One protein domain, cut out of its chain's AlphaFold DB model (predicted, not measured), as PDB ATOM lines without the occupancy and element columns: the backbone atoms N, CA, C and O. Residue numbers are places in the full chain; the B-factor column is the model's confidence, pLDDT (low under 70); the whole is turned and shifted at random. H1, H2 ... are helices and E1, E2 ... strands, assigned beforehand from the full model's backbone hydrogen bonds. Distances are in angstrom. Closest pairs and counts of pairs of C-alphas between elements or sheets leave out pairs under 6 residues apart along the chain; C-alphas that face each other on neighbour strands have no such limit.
ATOM      1  N   THR A   3     138.338 149.881 139.888       92.19
ATOM      2  CA  THR A   3     137.422 148.810 139.468       92.19
ATOM      3  C   THR A   3     136.143 149.411 138.913       92.19
ATOM      4  O   THR A   3     135.578 150.314 139.528       92.19
ATOM      5  N   ILE A   4     135.673 148.887 137.786       89.94
ATOM      6  CA  ILE A   4     134.451 149.325 137.113       89.94
ATOM      7  C   ILE A   4     133.441 148.184 137.193       89.94
ATOM      8  O   ILE A   4     133.704 147.086 136.701       89.94
ATOM      9  N   PHE A   5     132.297 148.444 137.820       89.25
ATOM     10  CA  PHE A   5     131.219 147.476 137.999       89.25
ATOM     11  C   PHE A   5     129.957 147.927 137.262       89.25
ATOM     12  O   PHE A   5     129.615 149.107 137.301       89.25
ATOM     13  N   ASN A   6     129.254 146.974 136.653       86.94
ATOM     14  CA  ASN A   6     127.900 147.151 136.147       86.94
ATOM     15  C   ASN A   6     126.896 146.662 137.195       86.94
ATOM     16  O   ASN A   6     126.983 145.524 137.659       86.94
ATOM     17  N   PHE A   7     125.952 147.523 137.554       87.00
ATOM     18  CA  PHE A   7     124.864 147.252 138.487       87.00
ATOM     19  C   PHE A   7     123.556 147.708 137.848       87.00
ATOM     20  O   PHE A   7     123.524 148.728 137.155       87.00
ATOM     21  N   LEU A   8     122.455 147.024 138.161       85.38
ATOM     22  CA  LEU A   8     121.138 147.511 137.770       85.38
ATOM     23  C   LEU A   8     120.849 148.837 138.478       85.38
ATOM     24  O   LEU A   8     121.022 148.971 139.692       85.38
ATOM     25  N   SER A   9     120.370 149.828 137.726       84.81
ATOM     26  CA  SER A   9     120.104 151.159 138.289       84.81
ATOM     27  C   SER A   9     119.083 151.114 139.438       84.81
ATOM     28  O   SER A   9     119.198 151.856 140.417       84.81
ATOM     29  N   ASP A  10     118.122 150.193 139.363       83.56
ATOM     30  CA  ASP A  10     117.089 149.998 140.379       83.56
ATOM     31  C   ASP A  10     117.630 149.416 141.687       83.56
ATOM     32  O   ASP A  10     117.041 149.662 142.741       83.56
ATOM     33  N   SER A  11     118.766 148.713 141.651       84.06
ATOM     34  CA  SER A  11     119.427 148.216 142.858       84.06
ATOM     35  C   SER A  11     119.778 149.363 143.800       84.06
ATOM     36  O   SER A  11     119.535 149.271 145.002       84.06
ATOM     37  N   PHE A  12     120.260 150.483 143.254       85.94
ATOM     38  CA  PHE A  12     120.549 151.682 144.040       85.94
ATOM     39  C   PHE A  12     119.280 152.443 144.418       85.94
ATOM     40  O   PHE A  12     119.111 152.790 145.584       85.94
ATOM     41  N   LYS A  13     118.359 152.663 143.468       90.31
ATOM     42  CA  LYS A  13     117.118 153.419 143.734       90.31
ATOM     43  C   LYS A  13     116.281 152.797 144.852       90.31
ATOM     44  O   LYS A  13     115.644 153.518 145.612       90.31
ATOM     45  N   LEU A  14     116.270 151.468 144.937       86.50
ATOM     46  CA  LEU A  14     115.453 150.709 145.883       86.50
ATOM     47  C   LEU A  14     116.261 150.136 147.053       86.50
ATOM     48  O   LEU A  14     115.725 149.333 147.812       86.50
ATOM     49  N   ASN A  15     117.532 150.529 147.205       86.62
ATOM     50  CA  ASN A  15     118.431 150.026 148.247       86.62
ATOM     51  C   ASN A  15     118.454 148.486 148.329       86.62
ATOM     52  O   ASN A  15     118.442 147.896 149.412       86.62
ATOM     53  N   ARG A  16     118.468 147.803 147.180       80.75
ATOM     54  CA  ARG A  16     118.571 146.341 147.117       80.75
ATOM     55  C   ARG A  16     120.027 145.934 147.334       80.75
ATOM     56  O   ARG A  16     120.746 145.614 146.394       80.75
ATOM     57  N   PHE A  17     120.453 145.924 148.596       81.06
ATOM     58  CA  PHE A  17     121.841 145.672 149.024       81.06
ATOM     59  C   PHE A  17     122.466 144.352 148.545       81.06
ATOM     60  O   PHE A  17     123.666 144.155 148.696       81.06
ATOM     61  N   ASN A  18     121.661 143.445 147.999       78.44
ATOM     62  CA  ASN A  18     122.058 142.074 147.693       78.44
ATOM     63  C   ASN A  18     121.965 141.761 146.200       78.44
ATOM     64  O   ASN A  18     122.242 140.632 145.781       78.44
ATOM     65  N   ASP A  19     121.587 142.762 145.407       80.00
ATOM     66  CA  ASP A  19     121.688 142.688 143.963       80.00
ATOM     67  C   ASP A  19     123.169 142.596 143.584       80.00
ATOM     68  O   ASP A  19     124.046 143.252 144.149       80.00
ATOM     69  N   THR A  20     123.459 141.707 142.642       80.19
ATOM     70  CA  THR A  20     124.830 141.420 142.231       80.19
ATOM     71  C   THR A  20     125.292 142.456 141.214       80.19
ATOM     72  O   THR A  20     124.604 142.707 140.228       80.19
ATOM     73  N   GLY A  21     126.474 143.028 141.442       83.38
ATOM     74  CA  GLY A  21     127.199 143.800 140.438       83.38
ATOM     75  C   GLY A  21     128.232 142.936 139.730       83.38
ATOM     76  O   GLY A  21     128.884 142.096 140.352       83.38
ATOM     77  N   PHE A  22     128.413 143.165 138.436       84.44
ATOM     78  CA  PHE A  22     129.386 142.445 137.623       84.44
ATOM     79  C   PHE A  22     130.613 143.315 137.387       84.44
ATOM     80  O   PHE A  22     130.496 144.459 136.955       84.44
ATOM     81  N   LEU A  23     131.804 142.784 137.669       85.81
ATOM     82  CA  LEU A  23     133.053 143.465 137.339       85.81
ATOM     83  C   LEU A  23     133.204 143.502 135.814       85.81
ATOM     84  O   LEU A  23     133.352 142.460 135.178       85.81
ATOM     85  N   VAL A  24     133.170 144.705 135.250       86.12
ATOM     86  CA  VAL A  24     133.303 144.945 133.808       86.12
ATOM     87  C   VAL A  24     134.766 145.122 133.433       86.12
ATOM     88  O   VAL A  24     135.240 144.510 132.478       86.12
ATOM     89  N   ALA A  25     135.487 145.940 134.205       87.06
ATOM     90  CA  ALA A  25     136.885 146.233 133.938       87.06
ATOM     91  C   ALA A  25     137.681 146.607 135.197       87.06
ATOM     92  O   ALA A  25     137.132 147.047 136.212       87.06
ATOM     93  N   ARG A  26     139.004 146.469 135.112       90.38
ATOM     94  CA  ARG A  26     139.981 146.961 136.088       90.38
ATOM     95  C   ARG A  26     141.012 147.823 135.380       90.38
ATOM     96  O   ARG A  26     141.547 147.426 134.354       90.38
ATOM     97  N   LEU A  27     141.318 148.974 135.964       90.94
ATOM     98  CA  LEU A  27     142.362 149.885 135.514       90.94
ATOM     99  C   LEU A  27     143.463 149.955 136.579       90.94
ATOM    100  O   LEU A  27     143.235 150.334 137.735       90.94
ATOM    101  N   PHE A  28     144.680 149.614 136.183       92.19
ATOM    102  CA  PHE A  28     145.880 149.793 136.989       92.19
ATOM    103  C   PHE A  28     146.655 150.978 136.437       92.19
ATOM    104  O   PHE A  28     146.835 151.082 135.232       92.19
ATOM    105  N   VAL A  29     147.109 151.867 137.317       92.62
ATOM    106  CA  VAL A  29     147.938 153.025 136.964       92.62
ATOM    107  C   VAL A  29     149.107 153.045 137.936       92.62
ATOM    108  O   VAL A  29     148.891 152.944 139.148       92.62
ATOM    109  N   ASN A  30     150.330 153.115 137.421       93.00
ATOM    110  CA  ASN A  30     151.532 153.204 138.246       93.00
ATOM    111  C   ASN A  30     151.864 154.669 138.604       93.00
ATOM    112  O   ASN A  30     151.194 155.604 138.162       93.00
ATOM    113  N   LYS A  31     152.913 154.882 139.410       94.62
ATOM    114  CA  LYS A  31     153.362 156.227 139.824       94.62
ATOM    115  C   LYS A  31     153.767 157.129 138.645       94.62
ATOM    116  O   LYS A  31     153.593 158.340 138.716       94.62
ATOM    117  N   ASP A  32     154.241 156.523 137.559       94.81
ATOM    118  CA  ASP A  32     154.696 157.188 136.335       94.81
ATOM    119  C   ASP A  32     153.546 157.356 135.316       94.81
ATOM    120  O   ASP A  32     153.764 157.744 134.171       94.81
ATOM    121  N   LYS A  33     152.303 157.090 135.748       93.88
ATOM    122  CA  LYS A  33     151.050 157.194 134.986       93.88
ATOM    123  C   LYS A  33     150.901 156.223 133.812       93.88
ATOM    124  O   LYS A  33     149.925 156.336 133.074       93.88
ATOM    125  N   PHE A  34     151.781 155.244 133.650       93.38
ATOM    126  CA  PHE A  34     151.532 154.134 132.731       93.38
ATOM    127  C   PHE A  34     150.414 153.253 133.275       93.38
ATOM    128  O   PHE A  34     150.271 153.092 134.493       93.38
ATOM    129  N   PHE A  35     149.618 152.689 132.372       91.81
ATOM    130  CA  PHE A  35     148.389 152.011 132.750       91.81
ATOM    131  C   PHE A  35     148.162 150.686 132.022       91.81
ATOM    132  O   PHE A  35     148.713 150.448 130.952       91.81
ATOM    133  N   LEU A  36     147.349 149.837 132.646       89.06
ATOM    134  CA  LEU A  36     146.932 148.510 132.195       89.06
ATOM    135  C   LEU A  36     145.418 148.398 132.405       89.06
ATOM    136  O   LEU A  36     144.925 148.790 133.468       89.06
ATOM    137  N   VAL A  37     144.693 147.857 131.426       87.50
ATOM    138  CA  VAL A  37     143.237 147.667 131.502       87.50
ATOM    139  C   VAL A  37     142.904 146.205 131.269       87.50
ATOM    140  O   VAL A  37     143.277 145.641 130.250       87.50
ATOM    141  N   GLU A  38     142.155 145.613 132.189       84.75
ATOM    142  CA  GLU A  38     141.635 144.251 132.067       84.75
ATOM    143  C   GLU A  38     140.108 144.288 131.999       84.75
ATOM    144  O   GLU A  38     139.486 144.985 132.797       84.75
ATOM    145  N   GLY A  39     139.489 143.519 131.101       76.12
ATOM    146  CA  GLY A  39     138.032 143.444 130.955       76.12
ATOM    147  C   GLY A  39     137.585 142.258 130.099       76.12
ATOM    148  O   GLY A  39     138.404 141.604 129.450       76.12
ATOM    149  N   LYS A  40     136.285 141.948 130.123       60.59
ATOM    150  CA  LYS A  40     135.679 140.896 129.289       60.59
ATOM    151  C   LYS A  40     135.192 141.530 127.972       60.59
ATOM    152  O   LYS A  40     134.647 142.622 128.005       60.59
ATOM    153  N   HIS A  41     135.358 140.819 126.854       58.47
ATOM    154  CA  HIS A  41     135.171 141.225 125.443       58.47
ATOM    155  C   HIS A  41     136.356 141.913 124.732       58.47
ATOM    156  O   HIS A  41     136.970 142.864 125.199       58.47
ATOM    157  N   GLN A  42     136.664 141.341 123.563       49.00
ATOM    158  CA  GLN A  42     137.944 141.350 122.845       49.00
ATOM    159  C   GLN A  42     138.101 142.458 121.787       49.00
ATOM    160  O   GLN A  42     139.041 142.414 121.004       49.00
ATOM    161  N   THR A  43     137.208 143.442 121.696       49.72
ATOM    162  CA  THR A  43     137.168 144.308 120.499       49.72
ATOM    163  C   THR A  43     137.871 145.661 120.641       49.72
ATOM    164  O   THR A  43     138.093 146.310 119.625       49.72
ATOM    165  N   GLY A  44     138.299 146.071 121.847       51.66
ATOM    166  CA  GLY A  44     138.980 147.367 122.043       51.66
ATOM    167  C   GLY A  44     140.139 147.419 123.049       51.66
ATOM    168  O   GLY A  44     140.936 148.351 122.989       51.66
ATOM    169  N   PHE A  45     140.280 146.432 123.947       53.59
ATOM    170  CA  PHE A  45     141.242 146.475 125.064       53.59
ATOM    171  C   PHE A  45     142.103 145.221 125.202       53.59
ATOM    172  O   PHE A  45     142.157 144.608 126.267       53.59
ATOM    173  N   TYR A  46     142.852 144.847 124.167       52.75
ATOM    174  CA  TYR A  46     144.002 143.970 124.405       52.75
ATOM    175  C   TYR A  46     145.162 144.776 124.987       52.75
ATOM    176  O   TYR A  46     146.174 145.019 124.337       52.75
ATOM    177  N   PHE A  47     145.016 145.168 126.248       58.62
ATOM    178  CA  PHE A  47     146.112 145.666 127.061       58.62
ATOM    179  C   PHE A  47     146.366 144.652 128.172       58.62
ATOM    180  O   PHE A  47     146.182 144.944 129.340       58.62
ATOM    181  N   ASN A  48     146.828 143.451 127.805       62.66
ATOM    182  CA  ASN A  48     147.462 142.522 128.759       62.66
ATOM    183  C   ASN A  48     148.880 142.986 129.153       62.66
ATOM    184  O   ASN A  48     149.639 142.251 129.780       62.66
ATOM    185  N   GLN A  49     149.255 144.198 128.750       71.81
ATOM    186  CA  GLN A  49     150.537 144.827 129.006       71.81
ATOM    187  C   GLN A  49     150.330 146.312 129.290       71.81
ATOM    188  O   GLN A  49     149.358 146.915 128.829       71.81
ATOM    189  N   PHE A  50     151.259 146.896 130.042       82.69
ATOM    190  CA  PHE A  50     151.264 148.333 130.267       82.69
ATOM    191  C   PHE A  50     151.409 149.077 128.945       82.69
ATOM    192  O   PHE A  50     152.229 148.718 128.097       82.69
ATOM    193  N   MET A  51     150.623 150.135 128.794       83.62
ATOM    194  CA  MET A  51     150.729 151.016 127.644       83.62
ATOM    195  C   MET A  51     152.110 151.673 127.592       83.62
ATOM    196  O   MET A  51     152.653 152.008 128.642       83.62
ATOM    197  N   PRO A  52     152.678 151.897 126.393       84.62
ATOM    198  CA  PRO A  52     153.993 152.518 126.238       84.62
ATOM    199  C   PRO A  52     153.975 154.033 126.498       84.62
ATOM    200  O   PRO A  52     155.021 154.674 126.440       84.62
ATOM    201  N   ALA A  53     152.800 154.613 126.766       89.88
ATOM    202  CA  ALA A  53     152.611 156.029 127.043       89.88
ATOM    203  C   ALA A  53     151.822 156.241 128.352       89.88
ATOM    204  O   ALA A  53     150.980 155.405 128.706       89.88
ATOM    205  N   PRO A  54     152.065 157.356 129.069       94.06
ATOM    206  CA  PRO A  54     151.255 157.761 130.210       94.06
ATOM    207  C   PRO A  54     149.779 157.936 129.847       94.06
ATOM    208  O   PRO A  54     149.454 158.417 128.763       94.06
ATOM    209  N   ILE A  55     148.892 157.609 130.786       93.19
ATOM    210  CA  ILE A  55     147.446 157.716 130.597       93.19
ATOM    211  C   ILE A  55     147.022 159.153 130.292       93.19
ATOM    212  O   ILE A  55     147.381 160.102 130.999       93.19
ATOM    213  N   THR A  56     146.206 159.307 129.256       94.94
ATOM    214  CA  THR A  56     145.622 160.584 128.863       94.94
ATOM    215  C   THR A  56     144.139 160.653 129.213       94.94
ATOM    216  O   THR A  56     143.464 159.663 129.503       94.94
ATOM    217  N   ARG A  57     143.583 161.865 129.147       94.44
ATOM    218  CA  ARG A  57     142.136 162.075 129.282       94.44
ATOM    219  C   ARG A  57     141.342 161.385 128.163       94.44
ATOM    220  O   ARG A  57     140.185 161.041 128.391       94.44
ATOM    221  N   ASN A  58     141.940 161.213 126.983       92.38
ATOM    222  CA  ASN A  58     141.310 160.509 125.872       92.38
ATOM    223  C   ASN A  58     141.236 159.004 126.153       92.38
ATOM    224  O   ASN A  58     140.181 158.405 125.983       92.38
ATOM    225  N   ASP A  59     142.307 158.424 126.699       90.75
ATOM    226  CA  ASP A  59     142.322 157.010 127.095       90.75
ATOM    227  C   ASP A  59     141.249 156.716 128.145       90.75
ATOM    228  O   ASP A  59     140.499 155.752 128.021       90.75
ATOM    229  N   LEU A  60     141.107 157.591 129.148       91.19
ATOM    230  CA  LEU A  60     140.052 157.468 130.156       91.19
ATOM    231  C   LEU A  60     138.643 157.526 129.553       91.19
ATOM    232  O   LEU A  60     137.770 156.784 129.996       91.19
ATOM    233  N   ARG A  61     138.414 158.389 128.554       92.44
ATOM    234  CA  ARG A  61     137.131 158.443 127.833       92.44
ATOM    235  C   ARG A  61     136.861 157.134 127.104       92.44
ATOM    236  O   ARG A  61     135.816 156.540 127.338       92.44
ATOM    237  N   ASN A  62     137.834 156.645 126.339       89.31
ATOM    238  CA  ASN A  62     137.712 155.389 125.603       89.31
ATOM    239  C   ASN A  62     137.418 154.206 126.541       89.31
ATOM    240  O   ASN A  62     136.560 153.378 126.232       89.31
ATOM    241  N   ILE A  63     138.091 154.143 127.701       88.31
ATOM    242  CA  ILE A  63     137.854 153.142 128.759       88.31
ATOM    243  C   ILE A  63     136.409 153.181 129.243       88.31
ATOM    244  O   ILE A  63     135.760 152.138 129.313       88.31
ATOM    245  N   LEU A  64     135.898 154.369 129.563       89.50
ATOM    246  CA  LEU A  64     134.530 154.526 130.048       89.50
ATOM    247  C   LEU A  64     133.497 154.186 128.972       89.50
ATOM    248  O   LEU A  64     132.567 153.438 129.254       89.50
ATOM    249  N   GLU A  65     133.662 154.698 127.755       90.12
ATOM    250  CA  GLU A  65     132.745 154.453 126.634       90.12
ATOM    251  C   GLU A  65     132.633 152.964 126.326       90.12
ATOM    252  O   GLU A  65     131.538 152.413 126.288       90.12
ATOM    253  N   SER A  66     133.769 152.284 126.237       86.50
ATOM    254  CA  SER A  66     133.811 150.848 125.983       86.50
ATOM    255  C   SER A  66     133.239 150.023 127.144       86.50
ATOM    256  O   SER A  66     132.552 149.032 126.909       86.50
ATOM    257  N   ALA A  67     133.469 150.425 128.402       86.94
ATOM    258  CA  ALA A  67     132.853 149.766 129.556       86.94
ATOM    259  C   ALA A  67     131.324 149.952 129.576       86.94
ATOM    260  O   ALA A  67     130.597 149.026 129.944       86.94
ATOM    261  N   MET A  68     130.826 151.122 129.161       87.81
ATOM    262  CA  MET A  68     129.390 151.379 129.008       87.81
ATOM    263  C   MET A  68     128.792 150.547 127.871       87.81
ATOM    264  O   MET A  68     127.782 149.888 128.097       87.81
ATOM    265  N   SER A  69     129.434 150.505 126.698       86.12
ATOM    266  CA  SER A  69     129.009 149.650 125.579       86.12
ATOM    267  C   SER A  69     128.933 148.183 125.995       86.12
ATOM    268  O   SER A  69     127.894 147.556 125.821       86.12
ATOM    269  N   TYR A  70     129.972 147.670 126.661       82.94
ATOM    270  CA  TYR A  70     129.947 146.313 127.206       82.94
ATOM    271  C   TYR A  70     128.789 146.098 128.187       82.94
ATOM    272  O   TYR A  70     128.146 145.055 128.165       82.94
ATOM    273  N   SER A  71     128.521 147.068 129.064       83.94
ATOM    274  CA  SER A  71     127.450 146.951 130.059       83.94
ATOM    275  C   SER A  71     126.065 146.869 129.414       83.94
ATOM    276  O   SER A  71     125.213 146.154 129.935       83.94
ATOM    277  N   ILE A  72     125.862 147.559 128.287       83.88
ATOM    278  CA  ILE A  72     124.629 147.504 127.488       83.88
ATOM    279  C   ILE A  72     124.488 146.132 126.815       83.88
ATOM    280  O   ILE A  72     123.429 145.518 126.907       83.88
ATOM    281  N   ASP A  73     125.558 145.621 126.198       77.69
ATOM    282  CA  ASP A  73     125.539 144.316 125.519       77.69
ATOM    283  C   ASP A  73     125.375 143.144 126.507       77.69
ATOM    284  O   ASP A  73     124.746 142.129 126.203       77.69
ATOM    285  N   PHE A  74     125.938 143.280 127.709       69.25
ATOM    286  CA  PHE A  74     125.917 142.256 128.754       69.25
ATOM    287  C   PHE A  74     124.555 142.111 129.453       69.25
ATOM    288  O   PHE A  74     124.292 141.059 130.034       69.25
ATOM    289  N   ASP A  75     123.674 143.116 129.400       62.38
ATOM    290  CA  ASP A  75     122.374 143.090 130.100       62.38
ATOM    291  C   ASP A  75     121.456 141.942 129.617       62.38
ATOM    292  O   ASP A  75     120.577 141.474 130.337       62.38
ATOM    293  N   LEU A  76     121.714 141.409 128.416       55.06
ATOM    294  CA  LEU A  76     120.960 140.316 127.791       55.06
ATOM    295  C   LEU A  76     121.575 138.921 127.986       55.06
ATOM    296  O   LEU A  76     121.252 138.007 127.226       55.06
TER     297      LEU A  76
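This is residues 3 to 76 of the 122 residues of an uncharacterized protein of Bacteroidales bacterium (UniProt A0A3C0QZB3). A narrow sheet of three strands, E1, E2 and E3, has one long helix, H2, packed along one face, while its other face is bare. The short helix H1 lies beyond the sheet at one end of the long axis, and a long loop, residues 40 to 56, joins E3 to H2. The printed part has 74 residues, with three named strands and two named helices in the order E1, H1, E2, E3, H2; the sheet runs E1, E2, E3 and is antiparallel throughout. The class is mixed, helices and strands. The whole is loose, with a radius of gyration of the C-alphas of 14.1 A, and elongated, with spans of 42 by 26 by 19 A.

E2, residues 22 to 29, is the inner strand of the sheet. E3, residues 35 to 39, is an edge strand and forms a hairpin with E2; their directions stand at 168 degrees, and N 26 and O 38 are within hydrogen-bond range at 2.8 A. E1, residues 3 to 6, is the other edge strand, antiparallel to E2 at 158 degrees, with N 4 and O 25 at 2.8 A and N 22 and O 6 at 2.9 A. H2, residues 57 to 74, is on the sheet at a height over the sheet of 9.6 A, and the two make two layers, a helix on one face of a sheet. It lies over E2 and runs along the strands, at 11 degrees to E2 on the local plane. The closest C-alphas of E2 and H2 are those of Val 24 and Ala 67, 6.4 A apart. E3 and H2 are near each other, with 6 pairs of C-alphas within 10 A. H1, residues 9 to 13, is not on the sheet and is apart from E3 and H2. In H1 and H2 every O i to N i+4 pair is within hydrogen-bond range.

E2 measures 21.4 A from first to last C-alpha, E3 13.6 A and E1 10.2 A. E1 begins at C-alpha 3, (137.422, 148.810, 139.468). H2 measures 25.6 A and ends at C-alpha 74, (125.917, 142.256, 128.754). H1 measures 6.6 A and begins at C-alpha 9, (120.104, 151.159, 138.289).

The two C-alphas farthest apart are those of Leu 14 and Pro 52, 43.3 A. The printed part has no cut. The link from E3 to H2, 17 residues, is long; those from E1 to H1 and from E2 to E3 are tight, and that from H1 to E2 is short. The mean pLDDT of the printed part is 82.4, and residues 40 to 48 and 74 to 76 are under 70.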